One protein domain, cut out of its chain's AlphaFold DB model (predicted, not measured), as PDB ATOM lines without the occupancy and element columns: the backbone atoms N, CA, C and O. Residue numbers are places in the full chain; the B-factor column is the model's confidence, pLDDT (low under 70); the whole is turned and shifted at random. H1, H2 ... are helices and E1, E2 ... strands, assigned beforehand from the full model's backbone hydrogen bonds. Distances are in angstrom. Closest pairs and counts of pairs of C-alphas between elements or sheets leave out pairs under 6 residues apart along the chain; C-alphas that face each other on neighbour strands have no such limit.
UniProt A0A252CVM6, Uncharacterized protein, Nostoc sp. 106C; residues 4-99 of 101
ATOM      1  N   PHE A   4      84.790  71.576 116.649       93.44
ATOM      2  CA  PHE A   4      85.120  71.296 115.256       93.44
ATOM      3  C   PHE A   4      84.271  70.162 114.684       93.44
ATOM      4  O   PHE A   4      83.810  69.273 115.403       93.44
ATOM      5  N   ASP A   5      84.085  70.222 113.372       93.12
ATOM      6  CA  ASP A   5      83.320  69.277 112.571       93.12
ATOM      7  C   ASP A   5      84.214  68.745 111.440       93.12
ATOM      8  O   ASP A   5      85.019  69.489 110.872       93.12
ATOM      9  N   ASP A   6      84.071  67.466 111.099       92.69
ATOM     10  CA  ASP A   6      84.644  66.875 109.888       92.69
ATOM     11  C   ASP A   6      83.818  65.659 109.456       92.69
ATOM     12  O   ASP A   6      83.951  64.549 109.990       92.69
ATOM     13  N   ASP A   7      82.975  65.871 108.447       92.81
ATOM     14  CA  ASP A   7      82.074  64.853 107.908       92.81
ATOM     15  C   ASP A   7      82.817  63.630 107.356       92.81
ATOM     16  O   ASP A   7      82.292  62.517 107.406       92.81
ATOM     17  N   LYS A   8      84.057  63.786 106.862       93.06
ATOM     18  CA  LYS A   8      84.812  62.677 106.247       93.06
ATOM     19  C   LYS A   8      85.179  61.600 107.253       93.06
ATOM     20  O   LYS A   8      85.355  60.442 106.881       93.06
ATOM     21  N   VAL A   9      85.313  61.991 108.516       92.00
ATOM     22  CA  VAL A   9      85.669  61.098 109.619       92.00
ATOM     23  C   VAL A   9      84.586  61.065 110.704       92.00
ATOM     24  O   VAL A   9      84.812  60.515 111.786       92.00
ATOM     25  N   GLY A  10      83.403  61.619 110.419       93.31
ATOM     26  CA  GLY A  10      82.222  61.581 111.280       93.31
ATOM     27  C   GLY A  10      82.424  62.277 112.624       93.31
ATOM     28  O   GLY A  10      82.090  61.702 113.661       93.31
ATOM     29  N   LEU A  11      83.050  63.453 112.632       94.00
ATOM     30  CA  LEU A  11      83.165  64.301 113.821       94.00
ATOM     31  C   LEU A  11      82.134  65.423 113.729       94.00
ATOM     32  O   LEU A  11      82.076  66.112 112.713       94.00
ATOM     33  N   VAL A  12      81.329  65.586 114.781       94.00
ATOM     34  CA  VAL A  12      80.277  66.605 114.849       94.00
ATOM     35  C   VAL A  12      80.377  67.328 116.184       94.00
ATOM     36  O   VAL A  12      80.099  66.746 117.230       94.00
ATOM     37  N   ARG A  13      80.730  68.613 116.133       92.06
ATOM     38  CA  ARG A  13      80.836  69.542 117.264       92.06
ATOM     39  C   ARG A  13      81.696  69.017 118.408       92.06
ATOM     40  O   ARG A  13      81.363  69.184 119.581       92.06
ATOM     41  N   GLU A  14      82.820  68.413 118.062       94.44
ATOM     42  CA  GLU A  14      83.756  67.884 119.044       94.44
ATOM     43  C   GLU A  14      84.446  69.040 119.774       94.44
ATOM     44  O   GLU A  14      84.968  69.945 119.119       94.44
ATOM     45  N   PRO A  15      84.436  69.072 121.116       95.38
ATOM     46  CA  PRO A  15      84.933  70.218 121.857       95.38
ATOM     47  C   PRO A  15      86.455  70.200 121.989       95.38
ATOM     48  O   PRO A  15      87.063  69.183 122.323       95.38
ATOM     49  N   PHE A  16      87.066  71.374 121.848       95.56
ATOM     50  CA  PHE A  16      88.399  71.615 122.390       95.56
ATOM     51  C   PHE A  16      88.284  71.925 123.880       95.56
ATOM     52  O   PHE A  16      87.488  72.770 124.295       95.56
ATOM     53  N   VAL A  17      89.076  71.230 124.693       95.62
ATOM     54  CA  VAL A  17      89.047  71.331 126.158       95.62
ATOM     55  C   VAL A  17      90.463  71.332 126.721       95.62
ATOM     56  O   VAL A  17      91.433  71.121 125.996       95.62
ATOM     57  N   ALA A  18      90.572  71.555 128.033       96.31
ATOM     58  CA  ALA A  18      91.810  71.371 128.782       96.31
ATOM     59  C   ALA A  18      93.009  72.113 128.150       96.31
ATOM     60  O   ALA A  18      94.051  71.530 127.862       96.31
ATOM     61  N   GLY A  19      92.835  73.417 127.907       96.75
ATOM     62  CA  GLY A  19      93.883  74.317 127.422       96.75
ATOM     63  C   GLY A  19      93.896  74.495 125.906       96.75
ATOM     64  O   GLY A  19      94.261  75.576 125.440       96.75
ATOM     65  N   ALA A  20      93.427  73.507 125.134       97.00
ATOM     66  CA  ALA A  20      93.311  73.632 123.680       97.00
ATOM     67  C   ALA A  20      92.337  74.754 123.270       97.00
ATOM     68  O   ALA A  20      92.596  75.486 122.319       97.00
ATOM     69  N   ASP A  21      91.269  74.955 124.042       96.44
ATOM     70  CA  ASP A  21      90.326  76.066 123.898       96.44
ATOM     71  C   ASP A  21      91.005  77.434 124.056       96.44
ATOM     72  O   ASP A  21      90.852  78.311 123.206       96.44
ATOM     73  N   LYS A  22      91.828  77.589 125.097       97.19
ATOM     74  CA  LYS A  22      92.576  78.827 125.362       97.19
ATOM     75  C   LYS A  22      93.649  79.087 124.315       97.19
ATOM     76  O   LYS A  22      93.919  80.239 123.987       97.19
ATOM     77  N   ILE A  23      94.284  78.031 123.807       97.44
ATOM     78  CA  ILE A  23      95.222  78.133 122.686       97.44
ATOM     79  C   ILE A  23      94.481  78.691 121.472       97.44
ATOM     80  O   ILE A  23      94.950  79.668 120.895       97.44
ATOM     81  N   ILE A  24      93.311  78.144 121.131       97.25
ATOM     82  CA  ILE A  24      92.510  78.629 120.001       97.25
ATOM     83  C   ILE A  24      92.156  80.106 120.167       97.25
ATOM     84  O   ILE A  24      92.369  80.852 119.215       97.25
ATOM     85  N   ASP A  25      91.737  80.554 121.359       96.88
ATOM     86  CA  ASP A  25      91.479  81.982 121.624       96.88
ATOM     87  C   ASP A  25      92.671  82.864 121.216       96.88
ATOM     88  O   ASP A  25      92.500  83.926 120.616       96.88
ATOM     89  N   ARG A  26      93.904  82.420 121.507       96.94
ATOM     90  CA  ARG A  26      95.122  83.140 121.105       96.94
ATOM     91  C   ARG A  26      95.373  83.052 119.608       96.94
ATOM     92  O   ARG A  26      95.794  84.042 119.013       96.94
ATOM     93  N   LEU A  27      95.133  81.891 119.004       96.50
ATOM     94  CA  LEU A  27      95.416  81.681 117.589       96.50
ATOM     95  C   LEU A  27      94.476  82.472 116.671       96.50
ATOM     96  O   LEU A  27      94.896  82.910 115.600       96.50
ATOM     97  N   VAL A  28      93.227  82.681 117.087       97.06
ATOM     98  CA  VAL A  28      92.207  83.364 116.278       97.06
ATOM     99  C   VAL A  28      92.047  84.845 116.612       97.06
ATOM    100  O   VAL A  28      91.230  85.511 115.987       97.06
ATOM    101  N   ALA A  29      92.842  85.397 117.534       96.00
ATOM    102  CA  ALA A  29      92.712  86.782 118.001       96.00
ATOM    103  C   ALA A  29      92.739  87.843 116.879       96.00
ATOM    104  O   ALA A  29      92.162  88.916 117.032       96.00
ATOM    105  N   ASN A  30      93.385  87.539 115.747       93.38
ATOM    106  CA  ASN A  30      93.476  88.424 114.581       93.38
ATOM    107  C   ASN A  30      92.549  88.016 113.420       93.38
ATOM    108  O   ASN A  30      92.677  88.554 112.322       93.38
ATOM    109  N   ILE A  31      91.647  87.054 113.628       94.88
ATOM    110  CA  ILE A  31      90.650  86.624 112.646       94.88
ATOM    111  C   ILE A  31      89.332  87.338 112.976       94.88
ATOM    112  O   ILE A  31      88.734  87.056 114.015       94.88
ATOM    113  N   PRO A  32      88.858  88.263 112.123       92.19
ATOM    114  CA  PRO A  32      87.570  88.912 112.335       92.19
ATOM    115  C   PRO A  32      86.435  87.885 112.348       92.19
ATOM    116  O   PRO A  32      86.392  87.018 111.476       92.19
ATOM    117  N   ASN A  33      85.502  88.023 113.294       91.81
ATOM    118  CA  ASN A  33      84.318  87.166 113.417       91.81
ATOM    119  C   ASN A  33      84.651  85.658 113.535       91.81
ATOM    120  O   ASN A  33      83.926  84.810 113.015       91.81
ATOM    121  N   ALA A  34      85.770  85.309 114.185       94.69
ATOM    122  CA  ALA A  34      86.189  83.918 114.379       94.69
ATOM    123  C   ALA A  34      85.142  83.070 115.124       94.69
ATOM    124  O   ALA A  34      85.090  81.856 114.944       94.69
ATOM    125  N   GLU A  35      84.286  83.699 115.931       92.06
ATOM    126  CA  GLU A  35      83.152  83.084 116.619       92.06
ATOM    127  C   GLU A  35      82.104  82.493 115.667       92.06
ATOM    128  O   GLU A  35      81.405  81.553 116.045       92.06
ATOM    129  N   ALA A  36      82.012  83.001 114.433       92.25
ATOM    130  CA  ALA A  36      81.167  82.426 113.390       92.25
ATOM    131  C   ALA A  36      81.816  81.214 112.698       92.25
ATOM    132  O   ALA A  36      81.154  80.519 111.928       92.25
ATOM    133  N   GLY A  37      83.093  80.952 112.980       93.62
ATOM    134  CA  GLY A  37      83.860  79.836 112.447       93.62
ATOM    135  C   GLY A  37      85.160  80.273 111.775       93.62
ATOM    136  O   GLY A  37      85.323  81.394 111.295       93.62
ATOM    137  N   PHE A  38      86.104  79.342 111.715       95.62
ATOM    138  CA  PHE A  38      87.381  79.481 111.024       95.62
ATOM    139  C   PHE A  38      87.859  78.091 110.586       95.62
ATOM    140  O   PHE A  38      87.420  77.072 111.116       95.62
ATOM    141  N   ASN A  39      88.780  78.037 109.628       95.00
ATOM    142  CA  ASN A  39      89.437  76.791 109.250       95.00
ATOM    143  C   ASN A  39      90.679  76.577 110.114       95.00
ATOM    144  O   ASN A  39      91.551  77.445 110.161       95.00
ATOM    145  N   LEU A  40      90.785  75.408 110.739       95.44
ATOM    146  CA  LEU A  40      91.964  74.982 111.486       95.44
ATOM    147  C   LEU A  40      92.702  73.895 110.707       95.44
ATOM    148  O   LEU A  40      92.141  72.843 110.412       95.44
ATOM    149  N   LEU A  41      93.962  74.151 110.368       95.44
ATOM    150  CA  LEU A  41      94.831  73.177 109.721       95.44
ATOM    151  C   LEU A  41      95.818  72.621 110.741       95.44
ATOM    152  O   LEU A  41      96.421  73.396 111.480       95.44
ATOM    153  N   PHE A  42      96.032  71.306 110.705       95.12
ATOM    154  CA  PHE A  42      97.069  70.604 111.459       95.12
ATOM    155  C   PHE A  42      98.021  69.859 110.519       95.12
ATOM    156  O   PHE A  42      97.615  69.358 109.471       95.12
ATOM    157  N   SER A  43      99.291  69.749 110.909       97.00
ATOM    158  CA  SER A  43     100.307  68.984 110.183       97.00
ATOM    159  C   SER A  43     101.372  68.444 111.135       97.00
ATOM    160  O   SER A  43     101.827  69.157 112.022       97.00
ATOM    161  N   ALA A  44     101.834  67.213 110.909       97.62
ATOM    162  CA  ALA A  44     102.981  66.631 111.621       97.62
ATOM    163  C   ALA A  44     104.342  67.139 111.098       97.62
ATOM    164  O   ALA A  44     105.399  66.714 111.557       97.62
ATOM    165  N   ARG A  45     104.331  68.004 110.077       97.06
ATOM    166  CA  ARG A  45     105.520  68.633 109.484       97.06
ATOM    167  C   ARG A  45     105.319  70.143 109.381       97.06
ATOM    168  O   ARG A  45     104.187  70.567 109.119       97.06
ATOM    169  N   PRO A  46     106.382  70.954 109.507       97.69
ATOM    170  CA  PRO A  46     106.271  72.386 109.273       97.69
ATOM    171  C   PRO A  46     105.817  72.653 107.833       97.69
ATOM    172  O   PRO A  46     106.186  71.932 106.902       97.69
ATOM    173  N   PHE A  47     105.020  73.701 107.649       97.31
ATOM    174  CA  PHE A  47     104.526  74.132 106.341       97.31
ATOM    175  C   PHE A  47     104.549  75.661 106.228       97.31
ATOM    176  O   PHE A  47     104.394  76.343 107.240       97.31
ATOM    177  N   PRO A  48     104.732  76.239 105.027       96.81
ATOM    178  CA  PRO A  48     104.757  77.691 104.873       96.81
ATOM    179  C   PRO A  48     103.513  78.359 105.470       96.81
ATOM    180  O   PRO A  48     102.386  78.056 105.082       96.81
ATOM    181  N   GLY A  49     103.730  79.276 106.416       94.50
ATOM    182  CA  GLY A  49     102.658  80.013 107.084       94.50
ATOM    183  C   GLY A  49     102.006  79.307 108.276       94.50
ATOM    184  O   GLY A  49     100.978  79.800 108.737       94.50
ATOM    185  N   TYR A  50     102.564  78.202 108.796       97.12
ATOM    186  CA  TYR A  50     102.152  77.710 110.119       97.12
ATOM    187  C   TYR A  50     102.273  78.844 111.149       97.12
ATOM    188  O   TYR A  50     103.195  79.655 111.076       97.12
ATOM    189  N   GLN A  51     101.333  78.915 112.090       97.00
ATOM    190  CA  GLN A  51     101.307  79.981 113.095       97.00
ATOM    191  C   GLN A  51     101.777  79.505 114.468       97.00
ATOM    192  O   GLN A  51     102.206  80.316 115.276       97.00
ATOM    193  N   ALA A  52     101.627  78.212 114.758       97.62
ATOM    194  CA  ALA A  52     101.959  77.643 116.051       97.62
ATOM    195  C   ALA A  52     102.605  76.273 115.875       97.62
ATOM    196  O   ALA A  52     102.159  75.472 115.047       97.62
ATOM    197  N   LYS A  53     103.637  76.013 116.677       98.31
ATOM    198  CA  LYS A  53     104.242  74.696 116.867       98.31
ATOM    199  C   LYS A  53     103.855  74.167 118.247       98.31
ATOM    200  O   LYS A  53     103.820  74.925 119.215       98.31
ATOM    201  N   PHE A  54     103.605  72.871 118.325       98.56
ATOM    202  CA  PHE A  54     103.365  72.159 119.563       98.56
ATOM    203  C   PHE A  54     104.265  70.933 119.672       98.56
ATOM    204  O   PHE A  54     104.348  70.138 118.736       98.56
ATOM    205  N   ASP A  55     104.893  70.760 120.829       98.62
ATOM    206  CA  ASP A  55     105.747  69.619 121.140       98.62
ATOM    207  C   ASP A  55     104.982  68.637 122.039       98.62
ATOM    208  O   ASP A  55     104.482  69.010 123.106       98.62
ATOM    209  N   TRP A  56     104.868  67.383 121.604       98.62
ATOM    210  CA  TRP A  56     104.185  66.327 122.356       98.62
ATOM    211  C   TRP A  56     104.853  66.103 123.716       98.62
ATOM    212  O   TRP A  56     106.077  65.988 123.794       98.62
ATOM    213  N   GLN A  57     104.049  65.989 124.773       98.44
ATOM    214  CA  GLN A  57     104.531  65.787 126.142       98.44
ATOM    215  C   GLN A  57     104.225  64.384 126.660       98.44
ATOM    216  O   GLN A  57     105.127  63.660 127.082       98.44
ATOM    217  N   ARG A  58     102.942  64.007 126.665       98.31
ATOM    218  CA  ARG A  58     102.465  62.752 127.259       98.31
ATOM    219  C   ARG A  58     101.107  62.341 126.700       98.31
ATOM    220  O   ARG A  58     100.330  63.184 126.255       98.31
ATOM    221  N   GLU A  59     100.812  61.051 126.797       97.94
ATOM    222  CA  GLU A  59      99.460  60.519 126.620       97.94
ATOM    223  C   GLU A  59      98.704  60.570 127.955       97.94
ATOM    224  O   GLU A  59      99.284  60.316 129.012       97.94
ATOM    225  N   GLU A  60      97.413  60.903 127.919       97.75
ATOM    226  CA  GLU A  60      96.534  60.842 129.087       97.75
ATOM    227  C   GLU A  60      95.068  60.682 128.656       97.75
ATOM    228  O   GLU A  60      94.613  61.349 127.723       97.75
ATOM    229  N   TYR A  61      94.320  59.802 129.333       95.62
ATOM    230  CA  TYR A  61      92.906  59.505 129.038       95.62
ATOM    231  C   TYR A  61      92.628  59.172 127.555       95.62
ATOM    232  O   TYR A  61      91.579  59.516 127.014       95.62
ATOM    233  N   GLY A  62      93.585  58.523 126.880       94.62
ATOM    234  CA  GLY A  62      93.516  58.177 125.453       94.62
ATOM    235  C   GLY A  62      93.753  59.347 124.487       94.62
ATOM    236  O   GLY A  62      93.793  59.137 123.277       94.62
ATOM    237  N   GLY A  63      93.906  60.571 124.996       96.94
ATOM    238  CA  GLY A  63      94.334  61.735 124.225       96.94
ATOM    239  C   GLY A  63      95.789  62.102 124.499       96.94
ATOM    240  O   GLY A  63      96.516  61.390 125.192       96.94
ATOM    241  N   ASN A  64      96.229  63.227 123.947       98.50
ATOM    242  CA  ASN A  64      97.632  63.621 123.927       98.50
ATOM    243  C   ASN A  64      97.806  65.077 124.337       98.50
ATOM    244  O   ASN A  64      97.168  65.972 123.786       98.50
ATOM    245  N   TRP A  65      98.709  65.308 125.285       98.56
ATOM    246  CA  TRP A  65      99.108  66.634 125.723       98.56
ATOM    247  C   TRP A  65     100.235  67.177 124.853       98.56
ATOM    248  O   TRP A  65     101.242  66.508 124.611       98.56
ATOM    249  N   TYR A  66     100.060  68.421 124.434       98.62
ATOM    250  CA  TYR A  66     100.942  69.148 123.540       98.62
ATOM    251  C   TYR A  66     101.286  70.501 124.152       98.62
ATOM    252  O   TYR A  66     100.394  71.246 124.552       98.62
ATOM    253  N   TYR A  67     102.571  70.830 124.218       98.62
ATOM    254  CA  TYR A  67     103.056  72.085 124.781       98.62
ATOM    255  C   TYR A  67     103.374  73.092 123.679       98.62
ATOM    256  O   TYR A  67     104.062  72.764 122.714       98.62
ATOM    257  N   ASN A  68     102.897  74.326 123.829       98.25
ATOM    258  CA  ASN A  68     103.285  75.449 122.986       98.25
ATOM    259  C   ASN A  68     104.273  76.343 123.740       98.25
ATOM    260  O   ASN A  68     103.905  76.978 124.731       98.25
ATOM    261  N   ALA A  69     105.510  76.425 123.252       97.19
ATOM    262  CA  ALA A  69     106.563  77.197 123.905       97.19
ATOM    263  C   ALA A  69     106.320  78.716 123.882       97.19
ATOM    264  O   ALA A  69     106.644  79.398 124.849       97.19
ATOM    265  N   GLU A  70     105.734  79.247 122.807       95.62
ATOM    266  CA  GLU A  70     105.509  80.690 122.632       95.62
ATOM    267  C   GLU A  70     104.399  81.218 123.548       95.62
ATOM    268  O   GLU A  70     104.487  82.318 124.092       95.62
ATOM    269  N   LEU A  71     103.355  80.415 123.743       95.44
ATOM    270  CA  LEU A  71     102.213  80.721 124.596       95.44
ATOM    271  C   LEU A  71     102.402  80.224 126.039       95.44
ATOM    272  O   LEU A  71     101.597  80.579 126.900       95.44
ATOM    273  N   ASN A  72     103.443  79.422 126.297       97.25
ATOM    274  CA  ASN A  72     103.735  78.779 127.580       97.25
ATOM    275  C   ASN A  72     102.502  78.068 128.174       97.25
ATOM    276  O   ASN A  72     102.095  78.314 129.312       97.25
ATOM    277  N   ILE A  73     101.856  77.227 127.364       97.75
ATOM    278  CA  ILE A  73     100.614  76.530 127.721       97.75
ATOM    279  C   ILE A  73     100.597  75.121 127.124       97.75
ATOM    280  O   ILE A  73     101.080  74.899 126.013       97.75
ATOM    281  N   GLU A  74     100.014  74.174 127.859       98.06
ATOM    282  CA  GLU A  74      99.667  72.851 127.338       98.06
ATOM    283  C   GLU A  74      98.208  72.810 126.871       98.06
ATOM    284  O   GLU A  74      97.321  73.387 127.503       98.06
ATOM    285  N   GLY A  75      97.960  72.086 125.783       97.88
ATOM    286  CA  GLY A  75      96.626  71.724 125.324       97.88
ATOM    287  C   GLY A  75      96.506  70.218 125.151       97.88
ATOM    288  O   GLY A  75      97.414  69.573 124.624       97.88
ATOM    289  N   TRP A  76      95.382  69.661 125.588       98.25
ATOM    290  CA  TRP A  76      95.052  68.260 125.351       98.25
ATOM    291  C   TRP A  76      94.247  68.102 124.058       98.25
ATOM    292  O   TRP A  76      93.230  68.768 123.860       98.25
ATOM    293  N   LEU A  77      94.690  67.198 123.186       97.25
ATOM    294  CA  LEU A  77      93.953  66.768 122.002       97.25
ATOM    295  C   LEU A  77      93.347  65.390 122.252       97.25
ATOM    296  O   LEU A  77      94.042  64.452 122.643       97.25
ATOM    297  N   CYS A  78      92.047  65.275 122.010       95.56
ATOM    298  CA  CYS A  78      91.294  64.053 122.243       95.56
ATOM    299  C   CYS A  78      91.687  62.928 121.256       95.56
ATOM    300  O   CYS A  78      92.395  63.172 120.270       95.56
ATOM    301  N   PRO A  79      91.192  61.690 121.460       96.25
ATOM    302  CA  PRO A  79      91.472  60.564 120.568       96.25
ATOM    303  C   PRO A  79      91.059  60.789 119.103       96.25
ATOM    304  O   PRO A  79      91.525  60.067 118.225       96.25
ATOM    305  N   ALA A  80      90.221  61.796 118.805       95.62
ATOM    306  CA  ALA A  80      89.874  62.165 117.432       95.62
ATOM    307  C   ALA A  80      91.106  62.525 116.581       95.62
ATOM    308  O   ALA A  80      91.056  62.372 115.364       95.62
ATOM    309  N   LEU A  81      92.231  62.911 117.202       95.50
ATOM    310  CA  LEU A  81      93.527  63.066 116.535       95.50
ATOM    311  C   LEU A  81      93.889  61.839 115.679       95.50
ATOM    312  O   LEU A  81      94.380  61.978 114.557       95.50
ATOM    313  N   PHE A  82      93.584  60.636 116.168       95.75
ATOM    314  CA  PHE A  82      93.911  59.382 115.491       95.75
ATOM    315  C   PHE A  82      93.036  59.082 114.265       95.75
ATOM    316  O   PHE A  82      93.317  58.152 113.514       95.75
ATOM    317  N   LYS A  83      92.001  59.892 114.003       95.56
ATOM    318  CA  LYS A  83      91.278  59.862 112.720       95.56
ATOM    319  C   LYS A  83      92.099  60.480 111.578       95.56
ATOM    320  O   LYS A  83      91.788  60.241 110.415       95.56
ATOM    321  N   TYR A  84      93.148  61.241 111.905       94.75
ATOM    322  CA  TYR A  84      94.016  61.943 110.952       94.75
ATOM    323  C   TYR A  84      95.451  61.416 110.941       94.75
ATOM    324  O   TYR A  84      96.112  61.438 109.903       94.75
ATOM    325  N   PHE A  85      95.937  60.949 112.090       95.31
ATOM    326  CA  PHE A  85      97.300  60.462 112.265       95.31
ATOM    327  C   PHE A  85      97.292  59.017 112.754       95.31
ATOM    328  O   PHE A  85      96.503  58.654 113.617       95.31
ATOM    329  N   HIS A  86      98.199  58.193 112.231       94.56
ATOM    330  CA  HIS A  86      98.323  56.805 112.683       94.56
ATOM    331  C   HIS A  86      98.856  56.710 114.124       94.56
ATOM    332  O   HIS A  86      98.465  55.828 114.877       94.56
ATOM    333  N   GLU A  87      99.719  57.649 114.510       96.19
ATOM    334  CA  GLU A  87     100.258  57.804 115.859       96.19
ATOM    335  C   GLU A  87     100.283  59.287 116.238       96.19
ATOM    336  O   GLU A  87     100.211  60.154 115.365       96.19
ATOM    337  N   ALA A  88     100.400  59.592 117.533       97.38
ATOM    338  CA  ALA A  88     100.470  60.968 118.001       97.38
ATOM    339  C   ALA A  88     101.808  61.583 117.554       97.38
ATOM    340  O   ALA A  88     102.868  61.143 118.017       97.38
ATOM    341  N   PRO A  89     101.805  62.582 116.651       97.69
ATOM    342  CA  PRO A  89     103.046  63.135 116.134       97.69
ATOM    343  C   PRO A  89     103.812  63.852 117.249       97.69
ATOM    344  O   PRO A  89     103.210  64.528 118.083       97.69
ATOM    345  N   LYS A  90     105.146  63.721 117.263       98.19
ATOM    346  CA  LYS A  90     106.005  64.378 118.269       98.19
ATOM    347  C   LYS A  90     106.018  65.897 118.145       98.19
ATOM    348  O   LYS A  90     106.172  66.585 119.149       98.19
ATOM    349  N   GLU A  91     105.809  66.394 116.935       98.38
ATOM    350  CA  GLU A  91     105.617  67.806 116.647       98.38
ATOM    351  C   GLU A  91     104.314  67.979 115.874       98.38
ATOM    352  O   GLU A  91     104.033  67.233 114.934       98.38
ATOM    353  N   LEU A  92     103.528  68.980 116.250       98.19
ATOM    354  CA  LEU A  92     102.292  69.331 115.573       98.19
ATOM    355  C   LEU A  92     102.321  70.817 115.226       98.19
ATOM    356  O   LEU A  92     102.625  71.658 116.063       98.19
ATOM    357  N   TYR A  93     102.007  71.142 113.982       98.38
ATOM    358  CA  TYR A  93     102.003  72.501 113.460       98.38
ATOM    359  C   TYR A  93     100.574  72.882 113.109       98.38
ATOM    360  O   TYR A  93      99.873  72.088 112.477       98.38
ATOM    361  N   ALA A  94     100.148  74.083 113.499       97.75
ATOM    362  CA  ALA A  94      98.787  74.550 113.269       97.75
ATOM    363  C   ALA A  94      98.725  75.921 112.593       97.75
ATOM    364  O   ALA A  94      99.616  76.760 112.754       97.75
ATOM    365  N   GLN A  95      97.639  76.152 111.858       97.31
ATOM    366  CA  GLN A  95      97.285  77.456 111.300       97.31
ATOM    367  C   GLN A  95      95.767  77.639 111.319       97.31
ATOM    368  O   GLN A  95      95.040  76.800 110.786       97.31
ATOM    369  N   CYS A  96      95.302  78.760 111.865       96.62
ATOM    370  CA  CYS A  96      93.920  79.207 111.750       96.62
ATOM    371  C   CYS A  96      93.771  80.142 110.542       96.62
ATOM    372  O   CYS A  96      94.607  81.017 110.309       96.62
ATOM    373  N   LYS A  97      92.697  79.981 109.767       94.94
ATOM    374  CA  LYS A  97      92.362  80.847 108.629       94.94
ATOM    375  C   LYS A  97      90.911  81.286 108.706       94.94
ATOM    376  O   LYS A  97      90.042  80.466 108.985       94.94
ATOM    377  N   ALA A  98      90.650  82.550 108.380       93.75
ATOM    378  CA  ALA A  98      89.288  83.028 108.179       93.75
ATOM    379  C   ALA A  98      88.565  82.161 107.134       93.75
ATOM    380  O   ALA A  98      89.167  81.744 106.136       93.75
ATOM    381  N   ILE A  99      87.282  81.893 107.360       88.88
ATOM    382  CA  ILE A  99      86.406  81.394 106.299       88.88
ATOM    383  C   ILE A  99      86.171  82.574 105.347       88.88
ATOM    384  O   ILE A  99      85.971  83.702 105.794       88.88
TER     385      ILE A  99
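This is residues 4 to 99 of the 101 residues of an uncharacterized protein of Nostoc sp. 106C (UniProt A0A252CVM6). A strongly twisted sheet of five strands, curled like part of a barrel, makes the main body, and the helix H1 packs on it, chiefly beside E6 and with its last residue near E7. A small hairpin, E1 and E2, sits off to one side, apart from the strands of the large sheet, while the short helix H2 only grazes that sheet. The printed part has 96 residues, with two named helices and seven named strands in the order E1 E2 H1 E3 E4 E5 E6 H2 E7. The large sheet runs E3 - E7 - E4 - E5 - E6, all antiparallel; the class is mixed, helices and strands. The whole is compact and rounded, with a radius of gyration of the C-alphas of 12.8 A and spans of 34 by 32 by 26 A.

E1 is residues 4 to 6, 7.0 A long, and begins at C-alpha 4 at (85.120, 71.296, 115.256). E2 is residues 11 to 15, 10.1 A. H1 is residues 20 to 27, 10.3 A. E3 is residues 38 to 43, 16.7 A. E4, residues 52 to 60, is 21.9 A long and bends by 63 degrees at residue 57. E5 is residues 63 to 68, 16.4 A, and E6 is residues 73 to 77, 13.1 A. H2 is residues 79 to 83, 7.9 A. E7, residues 91 to 98, is 23.9 A long and ends at C-alpha 98 at (89.288, 83.028, 108.179).

E3 and E6 are the edge strands of the large sheet. E3 and E7 are antiparallel at 159 degrees, with N 39 and O 97 at 2.8 A. E4's pairing is staggered: its residues 52 to 55 pair with E7, with N 54 and O 92 at 2.7 A, and its residues 55 to 60 pair with E5, with N 65 and O 58 at 2.8 A. E4, E5 and E6 form a meander, each strand the antiparallel neighbour of the one before, and N 64 of E5 is 2.8 A from O 77 of E6. H1 is on the sheet; its closest C-alphas to E6 are Ala 20 and Gly 75, 4.2 A, and to E7 Leu 27 and Cys 96, 6.5 A. H2 only grazes the sheet, with residues 79 to 82; the C-alphas of Gly 63 and Pro 79 are its closest to E5, 4.8 A. In the hairpin E1 and E2, N 6 and O 11 are 2.9 A apart. In H1 every O i to N i+4 pair is within hydrogen-bond range; in H2 0 of 1 is, beside 2 of 2 O i to N i+3 pairs.

The two C-alphas farthest apart are those of Pro 32 and Tyr 61, 34.2 A. The printed part has no cut, and no link is long. The mean pLDDT of the printed part is 96.0, and no printed residue is under 70.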